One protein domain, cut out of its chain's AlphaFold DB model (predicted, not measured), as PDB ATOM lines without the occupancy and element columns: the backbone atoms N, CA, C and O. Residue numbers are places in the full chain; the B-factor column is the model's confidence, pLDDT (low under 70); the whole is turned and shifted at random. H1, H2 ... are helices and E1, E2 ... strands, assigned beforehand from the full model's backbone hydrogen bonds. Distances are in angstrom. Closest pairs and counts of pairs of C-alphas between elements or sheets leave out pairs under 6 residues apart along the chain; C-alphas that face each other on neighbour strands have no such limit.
ATOM      1  N   GLY A 110      -6.448  -9.942 -41.356       57.34
ATOM      2  CA  GLY A 110      -6.787 -11.067 -40.478       57.34
ATOM      3  C   GLY A 110      -7.942 -10.758 -39.532       57.34
ATOM      4  O   GLY A 110      -8.003  -9.668 -38.969       57.34
ATOM      5  N   LYS A 111      -8.815 -11.741 -39.304       63.41
ATOM      6  CA  LYS A 111      -9.716 -11.820 -38.148       63.41
ATOM      7  C   LYS A 111      -9.282 -12.999 -37.277       63.41
ATOM      8  O   LYS A 111      -9.258 -14.132 -37.742       63.41
ATOM      9  N   ALA A 112      -8.971 -12.772 -36.007       54.97
ATOM     10  CA  ALA A 112      -8.879 -13.885 -35.060       54.97
ATOM     11  C   ALA A 112     -10.263 -14.161 -34.478       54.97
ATOM     12  O   ALA A 112     -10.982 -13.224 -34.121       54.97
ATOM     13  N   LYS A 113     -10.637 -15.438 -34.384       59.81
ATOM     14  CA  LYS A 113     -11.854 -15.846 -33.691       59.81
ATOM     15  C   LYS A 113     -11.469 -16.684 -32.485       59.81
ATOM     16  O   LYS A 113     -11.297 -17.883 -32.637       59.81
ATOM     17  N   VAL A 114     -11.441 -16.048 -31.311       55.22
ATOM     18  CA  VAL A 114     -10.998 -16.693 -30.072       55.22
ATOM     19  C   VAL A 114     -11.936 -17.805 -29.615       55.22
ATOM     20  O   VAL A 114     -13.070 -17.545 -29.215       55.22
ATOM     21  N   SER A 115     -11.446 -19.047 -29.652       51.94
ATOM     22  CA  SER A 115     -12.180 -20.263 -29.278       51.94
ATOM     23  C   SER A 115     -12.564 -20.303 -27.788       51.94
ATOM     24  O   SER A 115     -13.607 -20.860 -27.430       51.94
ATOM     25  N   LYS A 116     -11.748 -19.691 -26.913       63.62
ATOM     26  CA  LYS A 116     -11.980 -19.582 -25.463       63.62
ATOM     27  C   LYS A 116     -11.116 -18.468 -24.851       63.62
ATOM     28  O   LYS A 116      -9.895 -18.524 -24.941       63.62
ATOM     29  N   SER A 117     -11.731 -17.474 -24.209       65.94
ATOM     30  CA  SER A 117     -10.999 -16.376 -23.548       65.94
ATOM     31  C   SER A 117     -10.624 -16.679 -22.093       65.94
ATOM     32  O   SER A 117      -9.646 -16.121 -21.605       65.94
ATOM     33  N   ASP A 118     -11.339 -17.592 -21.422       79.88
ATOM     34  CA  ASP A 118     -11.069 -18.018 -20.043       79.88
ATOM     35  C   ASP A 118     -10.343 -19.373 -20.005       79.88
ATOM     36  O   ASP A 118     -10.905 -20.413 -20.371       79.88
ATOM     37  N   VAL A 119      -9.099 -19.379 -19.518       84.12
ATOM     38  CA  VAL A 119      -8.263 -20.590 -19.433       84.12
ATOM     39  C   VAL A 119      -8.107 -21.052 -17.986       84.12
ATOM     40  O   VAL A 119      -7.937 -20.235 -17.076       84.12
ATOM     41  N   ASN A 120      -8.165 -22.366 -17.749       86.00
ATOM     42  CA  ASN A 120      -7.857 -22.943 -16.440       86.00
ATOM     43  C   ASN A 120      -6.350 -23.175 -16.275       86.00
ATOM     44  O   ASN A 120      -5.616 -23.341 -17.248       86.00
ATOM     45  N   VAL A 121      -5.892 -23.251 -15.021       87.75
ATOM     46  CA  VAL A 121      -4.490 -23.552 -14.690       87.75
ATOM     47  C   VAL A 121      -4.057 -24.865 -15.351       87.75
ATOM     48  O   VAL A 121      -4.618 -25.919 -15.055       87.75
ATOM     49  N   GLY A 122      -3.038 -24.802 -16.211       84.44
ATOM     50  CA  GLY A 122      -2.467 -25.972 -16.886       84.44
ATOM     51  C   GLY A 122      -3.317 -26.557 -18.020       84.44
ATOM     52  O   GLY A 122      -2.929 -27.576 -18.590       84.44
ATOM     53  N   GLU A 123      -4.451 -25.939 -18.367       88.75
ATOM     54  CA  GLU A 123      -5.219 -26.299 -19.559       88.75
ATOM     55  C   GLU A 123      -4.432 -25.891 -20.811       88.75
ATOM     56  O   GLU A 123      -3.870 -24.794 -20.875       88.75
ATOM     57  N   LYS A 124      -4.379 -26.790 -21.796       88.12
ATOM     58  CA  LYS A 124      -3.900 -26.459 -23.135       88.12
ATOM     59  C   LYS A 124      -5.008 -25.757 -23.895       88.12
ATOM     60  O   LYS A 124      -6.133 -26.254 -23.918       88.12
ATOM     61  N   PHE A 125      -4.682 -24.646 -24.526       86.75
ATOM     62  CA  PHE A 125      -5.612 -23.914 -25.369       86.75
ATOM     63  C   PHE A 125      -4.902 -23.450 -26.635       86.75
ATOM     64  O   PHE A 125      -3.728 -23.093 -26.603       86.75
ATOM     65  N   HIS A 126      -5.625 -23.457 -27.742       86.88
ATOM     66  CA  HIS A 126      -5.204 -22.884 -29.012       86.88
ATOM     67  C   HIS A 126      -6.373 -22.110 -29.603       86.88
ATOM     68  O   HIS A 126      -7.512 -22.205 -29.129       86.88
ATOM     69  N   ASP A 127      -6.076 -21.354 -30.645       86.25
ATOM     70  CA  ASP A 127      -7.054 -20.561 -31.343       86.25
ATOM     71  C   ASP A 127      -6.974 -20.719 -32.859       86.25
ATOM     72  O   ASP A 127      -5.940 -21.108 -33.391       86.25
ATOM     73  N   ASP A 128      -8.065 -20.401 -33.549       86.88
ATOM     74  CA  ASP A 128      -8.157 -20.454 -35.004       86.88
ATOM     75  C   ASP A 128      -8.162 -19.031 -35.581       86.88
ATOM     76  O   ASP A 128      -9.128 -18.266 -35.477       86.88
ATOM     77  N   ILE A 129      -7.065 -18.661 -36.240       86.25
ATOM     78  CA  ILE A 129      -6.916 -17.367 -36.909       86.25
ATOM     79  C   ILE A 129      -7.479 -17.487 -38.320       86.25
ATOM     80  O   ILE A 129      -6.997 -18.292 -39.109       86.25
ATOM     81  N   THR A 130      -8.467 -16.663 -38.666       88.12
ATOM     82  CA  THR A 130      -9.057 -16.617 -40.009       88.12
ATOM     83  C   THR A 130      -8.518 -15.418 -40.790       88.12
ATOM     84  O   THR A 130      -8.783 -14.261 -40.485       88.12
ATOM     85  N   ILE A 131      -7.742 -15.681 -41.828       87.88
ATOM     86  CA  ILE A 131      -7.135 -14.684 -42.702       87.88
ATOM     87  C   ILE A 131      -8.075 -14.462 -43.881       87.88
ATOM     88  O   ILE A 131      -8.332 -15.390 -44.647       87.88
ATOM     89  N   THR A 132      -8.565 -13.237 -44.038       85.56
ATOM     90  CA  THR A 132      -9.436 -12.847 -45.144       85.56
ATOM     91  C   THR A 132      -8.616 -12.100 -46.196       85.56
ATOM     92  O   THR A 132      -8.009 -11.063 -45.894       85.56
ATOM     93  N   PRO A 133      -8.576 -12.583 -47.448       85.12
ATOM     94  CA  PRO A 133      -7.847 -11.900 -48.502       85.12
ATOM     95  C   PRO A 133      -8.485 -10.537 -48.762       85.12
ATOM     96  O   PRO A 133      -9.712 -10.391 -48.750       85.12
ATOM     97  N   GLN A 134      -7.653  -9.526 -49.011       79.25
ATOM     98  CA  GLN A 134      -8.158  -8.212 -49.376       79.25
ATOM     99  C   GLN A 134      -8.898  -8.333 -50.714       79.25
ATOM    100  O   GLN A 134      -8.297  -8.651 -51.740       79.25
ATOM    101  N   ARG A 135     -10.215  -8.114 -50.700       71.81
ATOM    102  CA  ARG A 135     -10.997  -8.011 -51.933       71.81
ATOM    103  C   ARG A 135     -10.775  -6.621 -52.503       71.81
ATOM    104  O   ARG A 135     -10.949  -5.634 -51.788       71.81
ATOM    105  N   GLU A 136     -10.367  -6.548 -53.764       65.00
ATOM    106  CA  GLU A 136     -10.285  -5.261 -54.443       65.00
ATOM    107  C   GLU A 136     -11.673  -4.598 -54.465       65.00
ATOM    108  O   GLU A 136     -12.707  -5.278 -54.503       65.00
ATOM    109  N   SER A 137     -11.703  -3.264 -54.401       56.03
ATOM    110  CA  SER A 137     -12.942  -2.492 -54.514       56.03
ATOM    111  C   SER A 137     -13.730  -2.911 -55.768       56.03
ATOM    112  O   SER A 137     -13.115  -3.218 -56.795       56.03
ATOM    113  N   PRO A 138     -15.079  -2.888 -55.735       50.75
ATOM    114  CA  PRO A 138     -15.895  -3.184 -56.910       50.75
ATOM    115  C   PRO A 138     -15.439  -2.342 -58.113       50.75
ATOM    116  O   PRO A 138     -15.560  -1.120 -58.089       50.75
ATOM    117  N   GLY A 139     -14.889  -2.991 -59.146       58.50
ATOM    118  CA  GLY A 139     -14.422  -2.332 -60.374       58.50
ATOM    119  C   GLY A 139     -12.926  -2.457 -60.683       58.50
ATOM    120  O   GLY A 139     -12.537  -2.138 -61.804       58.50
ATOM    121  N   VAL A 140     -12.097  -2.962 -59.762       51.12
ATOM    122  CA  VAL A 140     -10.709  -3.344 -60.079       51.12
ATOM    123  C   VAL A 140     -10.688  -4.839 -60.417       51.12
ATOM    124  O   VAL A 140     -11.238  -5.665 -59.692       51.12
ATOM    125  N   THR A 141     -10.164  -5.184 -61.595       48.38
ATOM    126  CA  THR A 141     -10.066  -6.574 -62.066       48.38
ATOM    127  C   THR A 141      -8.631  -7.066 -61.924       48.38
ATOM    128  O   THR A 141      -7.920  -7.216 -62.917       48.38
ATOM    129  N   GLY A 142      -8.197  -7.284 -60.687       62.81
ATOM    130  CA  GLY A 142      -6.959  -7.962 -60.328       62.81
ATOM    131  C   GLY A 142      -7.200  -9.003 -59.231       62.81
ATOM    132  O   GLY A 142      -7.839  -8.744 -58.218       62.81
ATOM    133  N   THR A 143      -6.703 -10.224 -59.414       63.88
ATOM    134  CA  THR A 143      -6.551 -11.170 -58.298       63.88
ATOM    135  C   THR A 143      -5.131 -11.042 -57.764       63.88
ATOM    136  O   THR A 143      -4.171 -11.203 -58.522       63.88
ATOM    137  N   VAL A 144      -4.985 -10.745 -56.470       78.19
ATOM    138  CA  VAL A 144      -3.677 -10.762 -55.801       78.19
ATOM    139  C   VAL A 144      -3.197 -12.213 -55.737       78.19
ATOM    140  O   VAL A 144      -3.855 -13.063 -55.147       78.19
ATOM    141  N   ASP A 145      -2.067 -12.506 -56.379       81.94
ATOM    142  CA  ASP A 145      -1.471 -13.843 -56.395       81.94
ATOM    143  C   ASP A 145      -0.506 -14.017 -55.211       81.94
ATOM    144  O   ASP A 145       0.675 -13.668 -55.290       81.94
ATOM    145  N   TYR A 146      -1.015 -14.573 -54.111       82.69
ATOM    146  CA  TYR A 146      -0.247 -14.888 -52.905       82.69
ATOM    147  C   TYR A 146       0.649 -16.130 -53.064       82.69
ATOM    148  O   TYR A 146       1.484 -16.378 -52.202       82.69
ATOM    149  N   THR A 147       0.547 -16.897 -54.161       83.06
ATOM    150  CA  THR A 147       1.311 -18.156 -54.331       83.06
ATOM    151  C   THR A 147       2.785 -17.946 -54.677       83.06
ATOM    152  O   THR A 147       3.576 -18.885 -54.663       83.06
ATOM    153  N   ARG A 148       3.182 -16.710 -54.994       81.44
ATOM    154  CA  ARG A 148       4.552 -16.381 -55.421       81.44
ATOM    155  C   ARG A 148       5.526 -16.150 -54.274       81.44
ATOM    156  O   ARG A 148       6.701 -15.895 -54.536       81.44
ATOM    157  N   ARG A 149       5.044 -16.144 -53.032       81.50
ATOM    158  CA  ARG A 149       5.851 -15.861 -51.848       81.50
ATOM    159  C   ARG A 149       5.430 -16.764 -50.707       81.50
ATOM    160  O   ARG A 149       4.264 -17.113 -50.573       81.50
ATOM    161  N   ASP A 150       6.396 -17.072 -49.862       86.06
ATOM    162  CA  ASP A 150       6.142 -17.709 -48.584       86.06
ATOM    163  C   ASP A 150       5.565 -16.660 -47.621       86.06
ATOM    164  O   ASP A 150       6.156 -15.593 -47.427       86.06
ATOM    165  N   PHE A 151       4.402 -16.958 -47.039       88.50
ATOM    166  CA  PHE A 151       3.779 -16.146 -45.992       88.50
ATOM    167  C   PHE A 151       3.795 -16.895 -44.673       88.50
ATOM    168  O   PHE A 151       3.522 -18.097 -44.620       88.50
ATOM    169  N   TYR A 152       4.040 -16.145 -43.608       91.69
ATOM    170  CA  TYR A 152       4.048 -16.658 -42.254       91.69
ATOM    171  C   TYR A 152       3.104 -15.855 -41.371       91.69
ATOM    172  O   TYR A 152       2.935 -14.641 -41.539       91.69
ATOM    173  N   VAL A 153       2.517 -16.554 -40.407       91.38
ATOM    174  CA  VAL A 153       1.747 -15.979 -39.308       91.38
ATOM    175  C   VAL A 153       2.465 -16.313 -38.015       91.38
ATOM    176  O   VAL A 153       2.728 -17.482 -37.742       91.38
ATOM    177  N   ARG A 154       2.754 -15.296 -37.206       92.31
ATOM    178  CA  ARG A 154       3.307 -15.475 -35.861       92.31
ATOM    179  C   ARG A 154       2.267 -15.054 -34.823       92.31
ATOM    180  O   ARG A 154       2.063 -13.851 -34.641       92.31
ATOM    181  N   PRO A 155       1.582 -16.003 -34.165       90.81
ATOM    182  CA  PRO A 155       0.642 -15.697 -33.096       90.81
ATOM    183  C   PRO A 155       1.367 -15.381 -31.786       90.81
ATOM    184  O   PRO A 155       2.259 -16.116 -31.368       90.81
ATOM    185  N   TYR A 156       0.923 -14.334 -31.103       89.62
ATOM    186  CA  TYR A 156       1.355 -13.909 -29.777       89.62
ATOM    187  C   TYR A 156       0.217 -14.115 -28.777       89.62
ATOM    188  O   TYR A 156      -0.926 -13.784 -29.077       89.62
ATOM    189  N   ALA A 157       0.524 -14.591 -27.572       88.31
ATOM    190  CA  ALA A 157      -0.443 -14.699 -26.483       88.31
ATOM    191  C   ALA A 157      -0.016 -13.815 -25.306       88.31
ATOM    192  O   ALA A 157       1.148 -13.830 -24.897       88.31
ATOM    193  N   SER A 158      -0.960 -13.065 -24.741       88.81
ATOM    194  CA  SER A 158      -0.753 -12.248 -23.542       88.81
ATOM    195  C   SER A 158      -1.848 -12.500 -22.512       88.81
ATOM    196  O   SER A 158      -3.020 -12.580 -22.853       88.81
ATOM    197  N   ALA A 159      -1.490 -12.597 -21.235       87.88
ATOM    198  CA  ALA A 159      -2.446 -12.767 -20.147       87.88
ATOM    199  C   ALA A 159      -2.743 -11.442 -19.438       87.88
ATOM    200  O   ALA A 159      -1.817 -10.686 -19.111       87.88
ATOM    201  N   LEU A 160      -4.025 -11.215 -19.137       85.75
ATOM    202  CA  LEU A 160      -4.483 -10.086 -18.332       85.75
ATOM    203  C   LEU A 160      -4.021 -10.259 -16.878       85.75
ATOM    204  O   LEU A 160      -4.314 -11.260 -16.218       85.75
ATOM    205  N   GLN A 161      -3.282  -9.278 -16.382       86.50
ATOM    206  CA  GLN A 161      -2.796  -9.206 -15.013       86.50
ATOM    207  C   GLN A 161      -3.851  -8.569 -14.093       86.50
ATOM    208  O   GLN A 161      -4.800  -7.928 -14.541       86.50
ATOM    209  N   GLN A 162      -3.682  -8.728 -12.776       83.06
ATOM    210  CA  GLN A 162      -4.601  -8.150 -11.780       83.06
ATOM    211  C   GLN A 162      -4.658  -6.614 -11.812       83.06
ATOM    212  O   GLN A 162      -5.650  -6.041 -11.376       83.06
ATOM    213  N   ASP A 163      -3.607  -5.960 -12.310       84.56
ATOM    214  CA  ASP A 163      -3.520  -4.504 -12.463       84.56
ATOM    215  C   ASP A 163      -4.165  -3.988 -13.764       84.56
ATOM    216  O   ASP A 163      -4.122  -2.791 -14.034       84.56
ATOM    217  N   GLY A 164      -4.774  -4.874 -14.560       84.88
ATOM    218  CA  GLY A 164      -5.398  -4.540 -15.839       84.88
ATOM    219  C   GLY A 164      -4.435  -4.507 -17.029       84.88
ATOM    220  O   GLY A 164      -4.881  -4.273 -18.147       84.88
ATOM    221  N   THR A 165      -3.136  -4.759 -16.828       83.56
ATOM    222  CA  THR A 165      -2.151  -4.803 -17.921       83.56
ATOM    223  C   THR A 165      -2.096  -6.176 -18.587       83.56
ATOM    224  O   THR A 165      -2.360  -7.199 -17.956       83.56
ATOM    225  N   TYR A 166      -1.717  -6.230 -19.864       83.31
ATOM    226  CA  TYR A 166      -1.427  -7.484 -20.561       83.31
ATOM    227  C   TYR A 166       0.079  -7.750 -20.545       83.31
ATOM    228  O   TYR A 166       0.879  -6.872 -20.868       83.31
ATOM    229  N   LYS A 167       0.480  -8.969 -20.178       87.56
ATOM    230  CA  LYS A 167       1.874  -9.429 -20.283       87.56
ATOM    231  C   LYS A 167       1.957 -10.667 -21.154       87.56
ATOM    232  O   LYS A 167       1.076 -11.521 -21.061       87.56
ATOM    233  N   ALA A 168       3.028 -10.772 -21.938       88.19
ATOM    234  CA  ALA A 168       3.325 -11.961 -22.730       88.19
ATOM    235  C   ALA A 168       3.229 -13.228 -21.863       88.19
ATOM    236  O   ALA A 168       3.660 -13.239 -20.704       88.19
ATOM    237  N   LEU A 169       2.619 -14.274 -22.416       88.44
ATOM    238  CA  LEU A 169       2.374 -15.518 -21.701       88.44
ATOM    239  C   LEU A 169       3.704 -16.230 -21.411       88.44
ATOM    240  O   LEU A 169       4.417 -16.639 -22.324       88.44
ATOM    241  N   GLU A 170       4.051 -16.376 -20.131       83.06
ATOM    242  CA  GLU A 170       5.301 -17.022 -19.722       83.06
ATOM    243  C   GLU A 170       5.345 -18.480 -20.210       83.06
ATOM    244  O   GLU A 170       4.432 -19.261 -19.942       83.06
ATOM    245  N   GLY A 171       6.405 -18.840 -20.938       82.50
ATOM    246  CA  GLY A 171       6.582 -20.176 -21.518       82.50
ATOM    247  C   GLY A 171       5.929 -20.389 -22.889       82.50
ATOM    248  O   GLY A 171       6.109 -21.457 -23.468       82.50
ATOM    249  N   TYR A 172       5.218 -19.398 -23.435       86.62
ATOM    250  CA  TYR A 172       4.754 -19.427 -24.820       86.62
ATOM    251  C   TYR A 172       5.810 -18.806 -25.738       86.62
ATOM    252  O   TYR A 172       6.035 -17.596 -25.717       86.62
ATOM    253  N   ALA A 173       6.469 -19.644 -26.536       85.88
ATOM    254  CA  ALA A 173       7.348 -19.191 -27.604       85.88
ATOM    255  C   ALA A 173       6.510 -19.063 -28.887       85.88
ATOM    256  O   ALA A 173       6.001 -20.080 -29.360       85.88
ATOM    257  N   PRO A 174       6.312 -17.851 -29.433       85.94
ATOM    258  CA  PRO A 174       5.572 -17.691 -30.674       85.94
ATOM    259  C   PRO A 174       6.348 -18.370 -31.810       85.94
ATOM    260  O   PRO A 174       7.500 -18.029 -32.071       85.94
ATOM    261  N   GLU A 175       5.722 -19.346 -32.461       89.12
ATOM    262  CA  GLU A 175       6.302 -20.045 -33.607       89.12
ATOM    263  C   GLU A 175       5.781 -19.473 -34.923       89.12
ATOM    264  O   GLU A 175       4.650 -18.994 -35.034       89.12
ATOM    265  N   ASP A 176       6.634 -19.550 -35.935       91.25
ATOM    266  CA  ASP A 176       6.358 -19.070 -37.278       91.25
ATOM    267  C   ASP A 176       5.569 -20.114 -38.061       91.25
ATOM    268  O   ASP A 176       6.104 -21.143 -38.476       91.25
ATOM    269  N   ILE A 177       4.282 -19.848 -38.284       93.25
ATOM    270  CA  ILE A 177       3.405 -20.762 -39.013       93.25
ATOM    271  C   ILE A 177       3.425 -20.389 -40.488       93.25
ATOM    272  O   ILE A 177       2.785 -19.424 -40.910       93.25
ATOM    273  N   LYS A 178       4.156 -21.169 -41.286       93.94
ATOM    274  CA  LYS A 178       4.145 -21.040 -42.746       93.94
ATOM    275  C   LYS A 178       2.773 -21.436 -43.297       93.94
ATOM    276  O   LYS A 178       2.312 -22.553 -43.053       93.94
ATOM    277  N   LEU A 179       2.149 -20.559 -44.081       94.19
ATOM    278  CA  LEU A 179       0.948 -20.909 -44.839       94.19
ATOM    279  C   LEU A 179       1.302 -21.941 -45.912       94.19
ATOM    280  O   LEU A 179       2.281 -21.797 -46.642       94.19
ATOM    281  N   THR A 180       0.496 -22.992 -46.009       95.12
ATOM    282  CA  THR A 180       0.661 -24.025 -47.038       95.12
ATOM    283  C   THR A 180       0.316 -23.486 -48.426       95.12
ATOM    284  O   THR A 180      -0.499 -22.574 -48.558       95.12
ATOM    285  N   ASP A 181       0.844 -24.108 -49.482       92.12
ATOM    286  CA  ASP A 181       0.521 -23.738 -50.871       92.12
ATOM    287  C   ASP A 181      -0.992 -23.758 -51.150       92.12
ATOM    288  O   ASP A 181      -1.506 -22.932 -51.905       92.12
ATOM    289  N   ALA A 182      -1.726 -24.678 -50.511       94.12
ATOM    290  CA  ALA A 182      -3.181 -24.758 -50.609       94.12
ATOM    291  C   ALA A 182      -3.868 -23.543 -49.967       94.12
ATOM    292  O   ALA A 182      -4.760 -22.957 -50.571       94.12
ATOM    293  N   GLN A 183      -3.408 -23.124 -48.786       94.75
ATOM    294  CA  GLN A 183      -3.902 -21.924 -48.109       94.75
ATOM    295  C   GLN A 183      -3.563 -20.655 -48.903       94.75
ATOM    296  O   GLN A 183      -4.427 -19.816 -49.132       94.75
ATOM    297  N   LEU A 184      -2.331 -20.527 -49.402       93.00
ATOM    298  CA  LEU A 184      -1.947 -19.406 -50.267       93.00
ATOM    299  C   LEU A 184      -2.815 -19.342 -51.524       93.00
ATOM    300  O   LEU A 184      -3.242 -18.264 -51.933       93.00
ATOM    301  N   LYS A 185      -3.122 -20.500 -52.116       90.62
ATOM    302  CA  LYS A 185      -4.044 -20.583 -53.243       90.62
ATOM    303  C   LYS A 185      -5.465 -20.160 -52.864       90.62
ATOM    304  O   LYS A 185      -6.083 -19.429 -53.631       90.62
ATOM    305  N   ASP A 186      -5.977 -20.592 -51.717       92.25
ATOM    306  CA  ASP A 186      -7.309 -20.195 -51.255       92.25
ATOM    307  C   ASP A 186      -7.397 -18.678 -51.011       92.25
ATOM    308  O   ASP A 186      -8.369 -18.062 -51.452       92.25
ATOM    309  N   LEU A 187      -6.351 -18.051 -50.451       91.44
ATOM    310  CA  LEU A 187      -6.259 -16.587 -50.347       91.44
ATOM    311  C   LEU A 187      -6.265 -15.914 -51.729       91.44
ATOM    312  O   LEU A 187      -7.002 -14.948 -51.934       91.44
ATOM    313  N   SER A 188      -5.497 -16.432 -52.695       88.69
ATOM    314  CA  SER A 188      -5.478 -15.911 -54.076       88.69
ATOM    315  C   SER A 188      -6.823 -16.055 -54.787       88.69
ATOM    316  O   SER A 188      -7.186 -15.216 -55.610       88.69
ATOM    317  N   ASP A 189      -7.580 -17.099 -54.448       87.06
ATOM    318  CA  ASP A 189      -8.928 -17.351 -54.961       87.06
ATOM    319  C   ASP A 189     -10.005 -16.524 -54.215       87.06
ATOM    320  O   ASP A 189     -11.201 -16.687 -54.470       87.06
ATOM    321  N   GLY A 190      -9.613 -15.640 -53.287       87.69
ATOM    322  CA  GLY A 190     -10.529 -14.770 -52.544       87.69
ATOM    323  C   GLY A 190     -11.295 -15.469 -51.411       87.69
ATOM    324  O   GLY A 190     -12.339 -14.957 -50.975       87.69
ATOM    325  N   LYS A 191     -10.810 -16.631 -50.956       90.81
ATOM    326  CA  LYS A 191     -11.375 -17.406 -49.844       90.81
ATOM    327  C   LYS A 191     -10.612 -17.148 -48.551       90.81
ATOM    328  O   LYS A 191      -9.409 -16.905 -48.563       90.81
ATOM    329  N   ASP A 192     -11.328 -17.253 -47.440       91.00
ATOM    330  CA  ASP A 192     -10.728 -17.186 -46.114       91.00
ATOM    331  C   ASP A 192      -9.862 -18.423 -45.842       91.00
ATOM    332  O   ASP A 192     -10.201 -19.539 -46.245       91.00
ATOM    333  N   VAL A 193      -8.763 -18.223 -45.121       92.81
ATOM    334  CA  VAL A 193      -7.871 -19.289 -44.657       92.81
ATOM    335  C   VAL A 193      -7.850 -19.325 -43.146       92.81
ATOM    336  O   VAL A 193      -7.572 -18.313 -42.517       92.81
ATOM    337  N   THR A 194      -8.045 -20.501 -42.559       91.94
ATOM    338  CA  THR A 194      -7.894 -20.695 -41.114       91.94
ATOM    339  C   THR A 194      -6.531 -21.303 -40.780       91.94
ATOM    340  O   THR A 194      -6.072 -22.228 -41.458       91.94
ATOM    341  N   VAL A 195      -5.886 -20.781 -39.739       90.94
ATOM    342  CA  VAL A 195      -4.608 -21.246 -39.190       90.94
ATOM    343  C   VAL A 195      -4.771 -21.457 -37.690       90.94
ATOM    344  O   VAL A 195      -5.045 -20.502 -36.966       90.94
ATOM    345  N   ALA A 196      -4.575 -22.689 -37.226       90.12
ATOM    346  CA  ALA A 196      -4.572 -22.995 -35.802       90.12
ATOM    347  C   ALA A 196      -3.262 -22.518 -35.158       90.12
ATOM    348  O   ALA A 196      -2.177 -22.795 -35.676       90.12
ATOM    349  N   THR A 197      -3.343 -21.818 -34.029       88.44
ATOM    350  CA  THR A 197      -2.172 -21.457 -33.225       88.44
ATOM    351  C   THR A 197      -1.598 -22.697 -32.531       88.44
ATOM    352  O   THR A 197      -2.323 -23.665 -32.291       88.44
ATOM    353  N   PRO A 198      -0.314 -22.689 -32.135       88.00
ATOM    354  CA  PRO A 198       0.220 -23.713 -31.250       88.00
ATOM    355  C   PRO A 198      -0.561 -23.759 -29.932       88.00
ATOM    356  O   PRO A 198      -1.073 -22.736 -29.466       88.00
ATOM    357  N   ASP A 199      -0.611 -24.939 -29.310       88.88
ATOM    358  CA  ASP A 199      -1.131 -25.080 -27.951       88.88
ATOM    359  C   ASP A 199      -0.298 -24.214 -26.993       88.88
ATOM    360  O   ASP A 199       0.898 -24.441 -26.796       88.88
ATOM    361  N   ALA A 200      -0.952 -23.271 -26.330       87.81
ATOM    362  CA  ALA A 200      -0.415 -22.540 -25.200       87.81
ATOM    363  C   ALA A 200      -0.851 -23.201 -23.885       87.81
ATOM    364  O   ALA A 200      -1.897 -23.848 -23.797       87.81
ATOM    365  N   THR A 201      -0.053 -23.023 -22.832       86.12
ATOM    366  CA  THR A 201      -0.448 -23.364 -21.457       86.12
ATOM    367  C   THR A 201      -0.195 -22.166 -20.563       86.12
ATOM    368  O   THR A 201       0.819 -21.489 -20.714       86.12
ATOM    369  N   TYR A 202      -1.105 -21.902 -19.625       85.31
ATOM    370  CA  TYR A 202      -0.937 -20.824 -18.655       85.31
ATOM    371  C   TYR A 202      -0.918 -21.384 -17.234       85.31
ATOM    372  O   TYR A 202      -1.789 -22.154 -16.826       85.31
ATOM    373  N   GLY A 203       0.091 -20.987 -16.455       86.50
ATOM    374  CA  GLY A 203       0.259 -21.425 -15.066       86.50
ATOM    375  C   GLY A 203      -0.761 -20.831 -14.087       86.50
ATOM    376  O   GLY A 203      -0.694 -21.108 -12.891       86.50
ATOM    377  N   LYS A 204      -1.688 -19.992 -14.562       86.31
ATOM    378  CA  LYS A 204      -2.721 -19.322 -13.766       86.31
ATOM    379  C   LYS A 204      -4.060 -19.398 -14.503       86.31
ATOM    380  O   LYS A 204      -4.084 -19.517 -15.720       86.31
ATOM    381  N   ALA A 205      -5.169 -19.328 -13.771       85.69
ATOM    382  CA  ALA A 205      -6.473 -19.124 -14.392       85.69
ATOM    383  C   ALA A 205      -6.651 -17.634 -14.717       85.69
ATOM    384  O   ALA A 205      -6.261 -16.790 -13.904       85.69
ATOM    385  N   GLY A 206      -7.224 -17.300 -15.873       86.88
ATOM    386  CA  GLY A 206      -7.463 -15.905 -16.253       86.88
ATOM    387  C   GLY A 206      -7.830 -15.709 -17.719       86.88
ATOM    388  O   GLY A 206      -7.943 -16.678 -18.469       86.88
ATOM    389  N   LYS A 207      -7.998 -14.439 -18.107       86.50
ATOM    390  CA  LYS A 207      -8.254 -14.042 -19.494       86.50
ATOM    391  C   LYS A 207      -6.956 -13.965 -20.295       86.50
ATOM    392  O   LYS A 207      -5.981 -13.367 -19.827       86.50
ATOM    393  N   VAL A 208      -6.964 -14.526 -21.500       84.44
ATOM    394  CA  VAL A 208      -5.845 -14.459 -22.454       84.44
ATOM    395  C   VAL A 208      -6.291 -13.712 -23.710       84.44
ATOM    396  O   VAL A 208      -7.428 -13.853 -24.149       84.44
ATOM    397  N   LEU A 209      -5.393 -12.897 -24.257       85.69
ATOM    398  CA  LEU A 209      -5.554 -12.141 -25.492       85.69
ATOM    399  C   LEU A 209      -4.548 -12.643 -26.527       85.69
ATOM    400  O   LEU A 209      -3.373 -12.846 -26.207       85.69
ATOM    401  N   TRP A 210      -5.018 -12.819 -27.758       82.19
ATOM    402  CA  TRP A 210      -4.205 -13.230 -28.897       82.19
ATOM    403  C   TRP A 210      -3.920 -12.036 -29.811       82.19
ATOM    404  O   TRP A 210      -4.830 -11.308 -30.189       82.19
ATOM    405  N   GLY A 211      -2.655 -11.856 -30.185       84.56
ATOM    406  CA  GLY A 211      -2.212 -10.959 -31.255       84.56
ATOM    407  C   GLY A 211      -1.523 -11.753 -32.364       84.56
ATOM    408  O   GLY A 211      -1.188 -12.918 -32.167       84.56
ATOM    409  N   PHE A 212      -1.291 -11.161 -33.537       84.81
ATOM    410  CA  PHE A 212      -0.615 -11.868 -34.629       84.81
ATOM    411  C   PHE A 212       0.165 -10.935 -35.557       84.81
ATOM    412  O   PHE A 212      -0.309  -9.879 -35.952       84.81
ATOM    413  N   ALA A 213       1.369 -11.343 -35.952       83.88
ATOM    414  CA  ALA A 213       2.131 -10.670 -37.000       83.88
ATOM    415  C   ALA A 213       2.055 -11.443 -38.319       83.88
ATOM    416  O   ALA A 213       2.044 -12.676 -38.324       83.88
ATOM    417  N   PHE A 214       2.068 -10.701 -39.428       83.06
ATOM    418  CA  PHE A 214       2.226 -11.254 -40.771       83.06
ATOM    419  C   PHE A 214       3.548 -10.789 -41.357       83.06
ATOM    420  O   PHE A 214       3.896  -9.607 -41.282       83.06
ATOM    421  N   TYR A 215       4.266 -11.696 -42.005       84.25
ATOM    422  CA  TYR A 215       5.437 -11.326 -42.788       84.25
ATOM    423  C   TYR A 215       5.669 -12.317 -43.929       84.25
ATOM    424  O   TYR A 215       5.141 -13.430 -43.951       84.25
ATOM    425  N   MET A 216       6.420 -11.853 -44.924       82.25
ATOM    426  CA  MET A 216       6.832 -12.627 -46.093       82.25
ATOM    427  C   MET A 216       8.287 -13.064 -45.914       82.25
ATOM    428  O   MET A 216       9.057 -12.333 -45.287       82.25
ATOM    429  N   ASP A 217       8.675 -14.208 -46.482       69.00
ATOM    430  CA  ASP A 217      10.071 -14.672 -46.436       69.00
ATOM    431  C   ASP A 217      11.043 -13.607 -46.976       69.00
ATOM    432  O   ASP A 217      10.790 -12.964 -48.000       69.00
ATOM    433  N   GLY A 218      12.130 -13.369 -46.240       62.50
ATOM    434  CA  GLY A 218      13.103 -12.300 -46.503       62.50
ATOM    435  C   GLY A 218      12.630 -10.863 -46.210       62.50
ATOM    436  O   GLY A 218      13.367  -9.917 -46.499       62.50
ATOM    437  N   GLY A 219      11.426 -10.666 -45.659       57.00
ATOM    438  CA  GLY A 219      10.842  -9.357 -45.348       57.00
ATOM    439  C   GLY A 219      10.939  -8.945 -43.873       57.00
ATOM    440  O   GLY A 219      11.072  -9.771 -42.978       57.00
ATOM    441  N   LYS A 220      10.844  -7.632 -43.614       57.25
ATOM    442  CA  LYS A 220      10.716  -7.067 -42.257       57.25
ATOM    443  C   LYS A 220       9.390  -7.507 -41.625       57.25
ATOM    444  O   LYS A 220       8.364  -7.490 -42.306       57.25
ATOM    445  N   GLU A 221       9.407  -7.831 -40.332       52.03
ATOM    446  CA  GLU A 221       8.192  -8.119 -39.566       52.03
ATOM    447  C   GLU A 221       7.226  -6.924 -39.631       52.03
ATOM    448  O   GLU A 221       7.605  -5.789 -39.327       52.03
ATOM    449  N   LYS A 222       5.973  -7.168 -40.032       57.00
ATOM    450  CA  LYS A 222       4.875  -6.218 -39.837       57.00
ATOM    451  C   LYS A 222       3.960  -6.767 -38.749       57.00
ATOM    452  O   LYS A 222       3.121  -7.637 -38.979       57.00
ATOM    453  N   THR A 223       4.150  -6.254 -37.540       48.72
ATOM    454  CA  THR A 223       3.337  -6.616 -36.382       48.72
ATOM    455  C   THR A 223       1.988  -5.907 -36.458       48.72
ATOM    456  O   THR A 223       1.930  -4.682 -36.569       48.72
ATOM    457  N   VAL A 224       0.900  -6.672 -36.388       52.25
ATOM    458  CA  VAL A 224      -0.462  -6.147 -36.259       52.25
ATOM    459  C   VAL A 224      -0.958  -6.536 -34.870       52.25
ATOM    460  O   VAL A 224      -1.238  -7.699 -34.593       52.25
ATOM    461  N   LEU A 225      -1.043  -5.572 -33.956       45.31
ATOM    462  CA  LEU A 225      -1.643  -5.841 -32.654       45.31
ATOM    463  C   LEU A 225      -3.165  -5.813 -32.818       45.31
ATOM    464  O   LEU A 225      -3.728  -4.785 -33.188       45.31
TER     465      LEU A 225
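This is residues 110 to 225 of the 652 residues of an uncharacterized protein of Bifidobacterium bifidum (UniProt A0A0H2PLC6). A small, elongated sandwich: a long, curled sheet, built on the paired strands E3 and E6, is partly face to face with a short three-stranded sheet, E1, E2 and E5, and the strands of the two cross. The one helix, H1, sits at one end beside the short sheet, and the loop of residues 137 to 142 sticks out at that same end. The printed part has 116 residues with one named helix and seven named strands, in the order E1, E2, E3, E4, H1, E5, E6, E7; the sheets run E4, E3, E6, E7 and E1, E2, E5, both antiparallel. The class is mostly strand, though under half of the residues are in named elements. The whole is only just compact, close to loose, with a radius of gyration of the C-alphas of 16.1 A and spans of 50 by 29 by 22 A.

E6, the longest strand, is residues 206 to 216 and runs 33.2 A, from C-alpha 206 at (-7.463, -15.905, -16.253) to C-alpha 216 at (6.832, -12.627, -46.093). E3 is residues 151 to 160, 29.5 A long. E4 is residues 166 to 168 and E7 is residues 222 to 224. In the other sheet, E1 is residues 110 to 113, beginning at C-alpha 110 at (-6.787, -11.067, -40.478); E2 is residues 128 to 132, 12.7 A long; and E5 is residues 193 to 196, 10.2 A long. H1 is residues 181 to 188, 10.4 A long.

E3 and E6 are antiparallel inner strands at 159 degrees, with N 156 and O 211 2.8 A apart and N 213 and O 154 2.9 A apart, within hydrogen-bond range. E4 is an edge strand and forms a hairpin with E3, with N 159 and O 167 at 2.8 A. The other edge strand, E7, forms a hairpin with E6, with N 214 and O 222 at 3.3 A. This sheet is strongly twisted, and it is curled like part of a barrel: the way across it turns by 137 degrees. The other sheet has edge strands E1 and E5, with E2 between them. E1 and E2 form a hairpin at 148 degrees, with N 111 and O 130 at 2.8 A; E2 and E5 are antiparallel at 159 degrees, with N 131 and O 193 at 2.7 A. The two sheets form a sandwich, two sheets face to face: the facing parts are 10.1 A centre to centre, and the strands of the one stand at 46 degrees to those of the other. The closest C-alphas of E1 and E6, those of Ala 112 and Trp 210, are 7.8 A apart, while E3 and E5 are only just apart, at 8.3 A. H1 is on the sheet of E1, E2 and E5 but only grazes it with residues 182 to 187; the closest C-alphas of H1 and E5, those of Gln 183 and Val 193, are 5.9 A apart. In H1 every O i to N i+4 pair is within hydrogen-bond range. Short pairings outside the named strands join residues 118 to 119 with residues 206 to 207 of E6, and residues 177 to 178 with residues 152 to 153 of E3, both antiparallel.

The two C-alphas farthest apart, those of Val 121 and Gly 139, are 51.3 A apart. The printed part has no cut. The links E1 to E2, E2 to E3 and E4 to H1 are long, with 14, 18 and 12 residues. Residues 137 to 142, in the link E2 to E3, stand free. Mean pLDDT of the printed part is 80.6, and residues 110 to 117, 136 to 143 and 217 to 225 are under 70.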